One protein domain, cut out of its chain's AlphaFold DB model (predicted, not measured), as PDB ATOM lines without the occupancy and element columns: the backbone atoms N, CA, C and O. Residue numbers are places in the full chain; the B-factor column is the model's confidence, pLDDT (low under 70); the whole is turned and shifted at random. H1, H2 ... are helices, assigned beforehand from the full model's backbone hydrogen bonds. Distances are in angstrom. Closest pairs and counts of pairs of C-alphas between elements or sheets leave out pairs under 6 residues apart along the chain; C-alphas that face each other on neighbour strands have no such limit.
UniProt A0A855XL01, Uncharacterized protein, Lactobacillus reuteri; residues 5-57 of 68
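Overview. This is residues 5 to 57 of the 68 residues of an uncharacterized protein of Lactobacillus reuteri (UniProt A0A855XL01). Start at residue 5 and you find one long helix, H1, whose residues 5 to 25 stick out as a free arm and make most of the longest axis. Its far end turns a corner into a small, flat head, where two short helices, H2 and H3, pack on each other at a steep angle. The 53 printed residues hold three named helices, H1, H2 and H3 in that order along the chain, and no named strand; the class is all helix. The whole is extended, with a radius of gyration of the C-alphas of 16.2 A and spans of 53 by 24 by 9 A.

Along the chain. Find C-alpha 5 at (-5.712, -24.719, 23.888); from there H1, residues 5 to 29, runs 36.3 A to C-alpha 29 at (19.363, -1.750, 11.044). After Asn 30 comes H2, residues 31 to 38. Go on to Pro 45 for H3, residues 45 to 56, which runs 17.2 A and ends at C-alpha 56 at (19.747, 7.463, 10.810).

Arrangement. Look at Trp 27 and Phe 34, the closest C-alphas of H1 and H2, 5.6 A apart. These helices only just touch, with 3 pairs of C-alphas within 8 A, only at the corner by their link and with residues 27 to 28 of H1 alone. They run opposite ways at a steep tilt of 67 degrees, only just short of about perpendicular. H2 also touches H3; their closest C-alphas are those of Gln 32 and Lys 48, 5.6 A apart. H2 and H3 run opposite ways at a steep tilt of 67 degrees. H1 and H3 are apart, but only just, at 8.3 A. In H1, H2 and H3, every O i to N i+4 pair is within hydrogen-bond range.

Size, cuts and confidence. Look from Lys 5 to Tyr 46 for the two C-alphas farthest apart, 52.9 A. Without residues 5 to 25, which stand free, the body spans 24 by 21 by 9 A. The printed part has no cut; the link from H1 to H2 is tight and that from H2 to H3 is short. The mean pLDDT of the printed part is 90.7, and residues 5 to 6 are under 70.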
ATOM      1  N   LYS A   5      -5.843 -24.971  25.335       67.62
ATOM      2  CA  LYS A   5      -5.712 -24.719  23.888       67.62
ATOM      3  C   LYS A   5      -5.633 -23.225  23.544       67.62
ATOM      4  O   LYS A   5      -4.921 -22.836  22.620       67.62
ATOM      5  N   THR A   6      -6.331 -22.373  24.296       68.00
ATOM      6  CA  THR A   6      -6.317 -20.912  24.111       68.00
ATOM      7  C   THR A   6      -4.999 -20.307  24.602       68.00
ATOM      8  O   THR A   6      -4.449 -19.419  23.951       68.00
ATOM      9  N   GLN A   7      -4.450 -20.828  25.704       70.56
ATOM     10  CA  GLN A   7      -3.151 -20.407  26.245       70.56
ATOM     11  C   GLN A   7      -1.998 -20.767  25.297       70.56
ATOM     12  O   GLN A   7      -1.150 -19.928  24.988       70.56
ATOM     13  N   GLN A   8      -2.008 -21.983  24.745       76.38
ATOM     14  CA  GLN A   8      -0.992 -22.426  23.789       76.38
ATOM     15  C   GLN A   8      -1.029 -21.622  22.479       76.38
ATOM     16  O   GLN A   8       0.021 -21.262  21.938       76.38
ATOM     17  N   LYS A   9      -2.230 -21.269  21.998       74.94
ATOM     18  CA  LYS A   9      -2.408 -20.401  20.824       74.94
ATOM     19  C   LYS A   9      -1.839 -18.994  21.065       74.94
ATOM     20  O   LYS A   9      -1.156 -18.472  20.188       74.94
ATOM     21  N   SER A  10      -2.063 -18.411  22.249       77.06
ATOM     22  CA  SER A  10      -1.483 -17.113  22.647       77.06
ATOM     23  C   SER A  10       0.049 -17.152  22.630       77.06
ATOM     24  O   SER A  10       0.684 -16.344  21.956       77.06
ATOM     25  N   SER A  11       0.640 -18.167  23.269       88.81
ATOM     26  CA  SER A  11       2.096 -18.360  23.313       88.81
ATOM     27  C   SER A  11       2.726 -18.489  21.914       88.81
ATOM     28  O   SER A  11       3.794 -17.932  21.638       88.81
ATOM     29  N   TYR A  12       2.045 -19.179  20.991       91.62
ATOM     30  CA  TYR A  12       2.477 -19.294  19.598       91.62
ATOM     31  C   TYR A  12       2.514 -17.937  18.879       91.62
ATOM     32  O   TYR A  12       3.497 -17.639  18.194       91.62
ATOM     33  N   PHE A  13       1.481 -17.105  19.044       94.38
ATOM     34  CA  PHE A  13       1.448 -15.773  18.435       94.38
ATOM     35  C   PHE A  13       2.542 -14.861  18.982       94.38
ATOM     36  O   PHE A  13       3.250 -14.244  18.191       94.38
ATOM     37  N   GLU A  14       2.770 -14.856  20.295       93.88
ATOM     38  CA  GLU A  14       3.852 -14.070  20.900       93.88
ATOM     39  C   GLU A  14       5.230 -14.492  20.370       93.88
ATOM     40  O   GLU A  14       6.099 -13.663  20.093       93.88
ATOM     41  N   LYS A  15       5.453 -15.801  20.189       93.94
ATOM     42  CA  LYS A  15       6.699 -16.305  19.596       93.94
ATOM     43  C   LYS A  15       6.862 -15.819  18.155       93.94
ATOM     44  O   LYS A  15       7.967 -15.437  17.766       93.94
ATOM     45  N   ARG A  16       5.782 -15.816  17.369       94.88
ATOM     46  CA  ARG A  16       5.791 -15.291  15.996       94.88
ATOM     47  C   ARG A  16       6.067 -13.798  15.956       94.88
ATOM     48  O   ARG A  16       6.886 -13.382  15.145       94.88
ATOM     49  N   GLU A  17       5.435 -13.024  16.826       95.81
ATOM     50  CA  GLU A  17       5.642 -11.581  16.924       95.81
ATOM     51  C   GLU A  17       7.098 -11.256  17.265       95.81
ATOM     52  O   GLU A  17       7.743 -10.493  16.549       95.81
ATOM     53  N   ARG A  18       7.674 -11.926  18.274       96.00
ATOM     54  CA  ARG A  18       9.096 -11.766  18.622       96.00
ATOM     55  C   ARG A  18      10.018 -12.099  17.453       96.00
ATOM     56  O   ARG A  18      11.010 -11.405  17.230       96.00
ATOM     57  N   ASN A  19       9.712 -13.157  16.706       96.19
ATOM     58  CA  ASN A  19      10.487 -13.513  15.524       96.19
ATOM     59  C   ASN A  19      10.352 -12.439  14.442       96.19
ATOM     60  O   ASN A  19      11.365 -11.988  13.913       96.19
ATOM     61  N   LEU A  20       9.134 -11.978  14.159       96.12
ATOM     62  CA  LEU A  20       8.878 -10.923  13.183       96.12
ATOM     63  C   LEU A  20       9.623  -9.633  13.546       96.12
ATOM     64  O   LEU A  20      10.311  -9.073  12.699       96.12
ATOM     65  N   MET A  21       9.572  -9.207  14.810       96.19
ATOM     66  CA  MET A  21      10.318  -8.045  15.299       96.19
ATOM     67  C   MET A  21      11.827  -8.188  15.085       96.19
ATOM     68  O   MET A  21      12.485  -7.225  14.691       96.19
ATOM     69  N   LYS A  22      12.393  -9.385  15.297       96.12
ATOM     70  CA  LYS A  22      13.814  -9.648  15.020       96.12
ATOM     71  C   LYS A  22      14.137  -9.514  13.532       96.12
ATOM     72  O   LYS A  22      15.115  -8.848  13.196       96.12
ATOM     73  N   TRP A  23      13.311 -10.098  12.663       95.00
ATOM     74  CA  TRP A  23      13.466 -10.013  11.208       95.00
ATOM     75  C   TRP A  23      13.354  -8.570  10.708       95.00
ATOM     76  O   TRP A  23      14.250  -8.079  10.028       95.00
ATOM     77  N   VAL A  24      12.306  -7.850  11.108       94.44
ATOM     78  CA  VAL A  24      12.113  -6.438  10.749       94.44
ATOM     79  C   VAL A  24      13.258  -5.580  11.289       94.44
ATOM     80  O   VAL A  24      13.793  -4.734  10.574       94.44
ATOM     81  N   GLY A  25      13.689  -5.823  12.528       95.12
ATOM     82  CA  GLY A  25      14.814  -5.121  13.138       95.12
ATOM     83  C   GLY A  25      16.138  -5.349  12.407       95.12
ATOM     84  O   GLY A  25      16.938  -4.421  12.309       95.12
ATOM     85  N   TYR A  26      16.374  -6.548  11.865       94.25
ATOM     86  CA  TYR A  26      17.552  -6.838  11.043       94.25
ATOM     87  C   TYR A  26      17.590  -5.960   9.787       94.25
ATOM     88  O   TYR A  26      18.594  -5.282   9.554       94.25
ATOM     89  N   TRP A  27      16.485  -5.901   9.040       93.44
ATOM     90  CA  TRP A  27      16.388  -5.091   7.824       93.44
ATOM     91  C   TRP A  27      16.448  -3.590   8.115       93.44
ATOM     92  O   TRP A  27      17.169  -2.865   7.437       93.44
ATOM     93  N   ARG A  28      15.772  -3.121   9.174       91.19
ATOM     94  CA  ARG A  28      15.803  -1.702   9.574       91.19
ATOM     95  C   ARG A  28      17.187  -1.233  10.011       91.19
ATOM     96  O   ARG A  28      17.534  -0.092   9.751       91.19
ATOM     97  N   ARG A  29      17.977  -2.088  10.669       92.50
ATOM     98  CA  ARG A  29      19.363  -1.750  11.044       92.50
ATOM     99  C   ARG A  29      20.324  -1.761   9.855       92.50
ATOM    100  O   ARG A  29      21.384  -1.153   9.954       92.50
ATOM    101  N   ASN A  30      19.971  -2.450   8.769       92.12
ATOM    102  CA  ASN A  30      20.835  -2.663   7.610       92.12
ATOM    103  C   ASN A  30      20.093  -2.348   6.296       92.12
ATOM    104  O   ASN A  30      19.895  -3.250   5.470       92.12
ATOM    105  N   PRO A  31      19.683  -1.087   6.066       91.38
ATOM    106  CA  PRO A  31      18.909  -0.700   4.883       91.38
ATOM    107  C   PRO A  31      19.614  -1.045   3.560       91.38
ATOM    108  O   PRO A  31      18.969  -1.423   2.587       91.38
ATOM    109  N   GLN A  32      20.944  -1.010   3.523       91.75
ATOM    110  CA  GLN A  32      21.739  -1.396   2.358       91.75
ATOM    111  C   GLN A  32      21.591  -2.880   1.976       91.75
ATOM    112  O   GLN A  32      21.643  -3.209   0.792       91.75
ATOM    113  N   ILE A  33      21.406  -3.770   2.960       91.88
ATOM    114  CA  ILE A  33      21.187  -5.206   2.721       91.88
ATOM    115  C   ILE A  33      19.752  -5.411   2.242       91.88
ATOM    116  O   ILE A  33      19.528  -6.155   1.297       91.88
ATOM    117  N   PHE A  34      18.791  -4.685   2.825       93.62
ATOM    118  CA  PHE A  34      17.398  -4.699   2.371       93.62
ATOM    119  C   PHE A  34      17.276  -4.340   0.887       93.62
ATOM    120  O   PHE A  34      16.668  -5.077   0.114       93.62
ATOM    121  N   VAL A  35      17.912  -3.248   0.462       93.81
ATOM    122  CA  VAL A  35      17.873  -2.822  -0.942       93.81
ATOM    123  C   VAL A  35      18.521  -3.857  -1.868       93.81
ATOM    124  O   VAL A  35      18.006  -4.128  -2.950       93.81
ATOM    125  N   LYS A  36      19.619  -4.479  -1.437       94.38
ATOM    126  CA  LYS A  36      20.303  -5.488  -2.243       94.38
ATOM    127  C   LYS A  36      19.500  -6.781  -2.363       94.38
ATOM    128  O   LYS A  36      19.263  -7.243  -3.472       94.38
ATOM    129  N   ASP A  37      19.102  -7.358  -1.238       94.31
ATOM    130  CA  ASP A  37      18.624  -8.741  -1.191       94.31
ATOM    131  C   ASP A  37      17.099  -8.832  -1.329       94.31
ATOM    132  O   ASP A  37      16.595  -9.809  -1.876       94.31
ATOM    133  N   TYR A  38      16.356  -7.819  -0.868       93.44
ATOM    134  CA  TYR A  38      14.893  -7.790  -0.973       93.44
ATOM    135  C   TYR A  38      14.414  -7.064  -2.234       93.44
ATOM    136  O   TYR A  38      13.486  -7.528  -2.891       93.44
ATOM    137  N   LEU A  39      15.044  -5.934  -2.586       93.44
ATOM    138  CA  LEU A  39      14.689  -5.175  -3.796       93.44
ATOM    139  C   LEU A  39      15.506  -5.587  -5.029       93.44
ATOM    140  O   LEU A  39      15.165  -5.181  -6.137       93.44
ATOM    141  N   GLY A  40      16.575  -6.371  -4.862       94.56
ATOM    142  CA  GLY A  40      17.416  -6.821  -5.974       94.56
ATOM    143  C   GLY A  40      18.296  -5.725  -6.583       94.56
ATOM    144  O   GLY A  40      18.780  -5.884  -7.702       94.56
ATOM    145  N   VAL A  41      18.505  -4.601  -5.886       94.38
ATOM    146  CA  VAL A  41      19.236  -3.441  -6.422       94.38
ATOM    147  C   VAL A  41      20.651  -3.389  -5.857       94.38
ATOM    148  O   VAL A  41      20.866  -3.220  -4.656       94.38
ATOM    149  N   ASN A  42      21.650  -3.466  -6.736       93.38
ATOM    150  CA  ASN A  42      23.042  -3.351  -6.318       93.38
ATOM    151  C   ASN A  42      23.484  -1.881  -6.242       93.38
ATOM    152  O   ASN A  42      23.774  -1.245  -7.253       93.38
ATOM    153  N   LEU A  43      23.546  -1.349  -5.021       92.44
ATOM    154  CA  LEU A  43      23.936   0.037  -4.756       92.44
ATOM    155  C   LEU A  43      25.442   0.275  -4.963       92.44
ATOM    156  O   LEU A  43      26.284  -0.500  -4.489       92.44
ATOM    157  N   LYS A  44      25.788   1.416  -5.569       92.50
ATOM    158  CA  LYS A  44      27.157   1.956  -5.595       92.50
ATOM    159  C   LYS A  44      27.615   2.317  -4.164       92.50
ATOM    160  O   LYS A  44      26.773   2.593  -3.305       92.50
ATOM    161  N   PRO A  45      28.932   2.372  -3.876       91.31
ATOM    162  CA  PRO A  45      29.439   2.649  -2.527       91.31
ATOM    163  C   PRO A  45      28.895   3.941  -1.901       91.31
ATOM    164  O   PRO A  45      28.478   3.927  -0.745       91.31
ATOM    165  N   TYR A  46      28.813   5.028  -2.677       91.38
ATOM    166  CA  TYR A  46      28.269   6.295  -2.181       91.38
ATOM    167  C   TYR A  46      26.775   6.176  -1.832       91.38
ATOM    168  O   TYR A  46      26.341   6.692  -0.808       91.38
ATOM    169  N   GLN A  47      25.994   5.428  -2.621       91.88
ATOM    170  CA  GLN A  47      24.560   5.240  -2.384       91.88
ATOM    171  C   GLN A  47      24.302   4.468  -1.087       91.88
ATOM    172  O   GLN A  47      23.357   4.779  -0.370       91.88
ATOM    173  N   LYS A  48      25.165   3.501  -0.742       92.88
ATOM    174  CA  LYS A  48      25.080   2.781   0.541       92.88
ATOM    175  C   LYS A  48      25.271   3.724   1.730       92.88
ATOM    176  O   LYS A  48      24.533   3.617   2.705       92.88
ATOM    177  N   LEU A  49      26.224   4.657   1.634       90.94
ATOM    178  CA  LEU A  49      26.449   5.672   2.665       90.94
ATOM    179  C   LEU A  49      25.254   6.627   2.785       90.94
ATOM    180  O   LEU A  49      24.811   6.902   3.897       90.94
ATOM    181  N   LEU A  50      24.702   7.079   1.654       91.62
ATOM    182  CA  LEU A  50      23.512   7.936   1.638       91.62
ATOM    183  C   LEU A  50      22.317   7.248   2.291       91.62
ATOM    184  O   LEU A  50      21.717   7.815   3.195       91.62
ATOM    185  N   PHE A  51      22.020   6.007   1.904       89.94
ATOM    186  CA  PHE A  51      20.929   5.237   2.503       89.94
ATOM    187  C   PHE A  51      21.107   5.039   4.009       89.94
ATOM    188  O   PHE A  51      20.131   5.102   4.754       89.94
ATOM    189  N   TYR A  52      22.341   4.819   4.469       90.38
ATOM    190  CA  TYR A  52      22.631   4.729   5.896       90.38
ATOM    191  C   TYR A  52      22.347   6.055   6.620       90.38
ATOM    192  O   TYR A  52      21.656   6.055   7.637       90.38
ATOM    193  N   MET A  53      22.821   7.182   6.079       91.62
ATOM    194  CA  MET A  53      22.616   8.507   6.677       91.62
ATOM    195  C   MET A  53      21.138   8.925   6.666       91.62
ATOM    196  O   MET A  53      20.623   9.345   7.699       91.62
ATOM    197  N   MET A  54      20.435   8.711   5.548       91.69
ATOM    198  CA  MET A  54      18.993   8.961   5.408       91.69
ATOM    199  C   MET A  54      18.147   8.134   6.380       91.69
ATOM    200  O   MET A  54      17.065   8.553   6.767       91.69
ATOM    201  N   ASN A  55      18.608   6.939   6.758       91.50
ATOM    202  CA  ASN A  55      17.896   6.089   7.709       91.50
ATOM    203  C   ASN A  55      18.167   6.467   9.176       91.50
ATOM    204  O   ASN A  55      17.374   6.122  10.050       91.50
ATOM    205  N   LYS A  56      19.297   7.126   9.453       90.44
ATOM    206  CA  LYS A  56      19.747   7.463  10.810       90.44
ATOM    207  C   LYS A  56      19.351   8.858  11.269       90.44
ATOM    208  O   LYS A  56      19.242   9.059  12.475       90.44
ATOM    209  N   VAL A  57      19.197   9.795  10.342       91.69
ATOM    210  CA  VAL A  57      18.944  11.206  10.638       91.69
ATOM    211  C   VAL A  57      17.598  11.601  10.048       91.69
ATOM    212  O   VAL A  57      17.374  11.402   8.857       91.69
TER     213      VAL A  57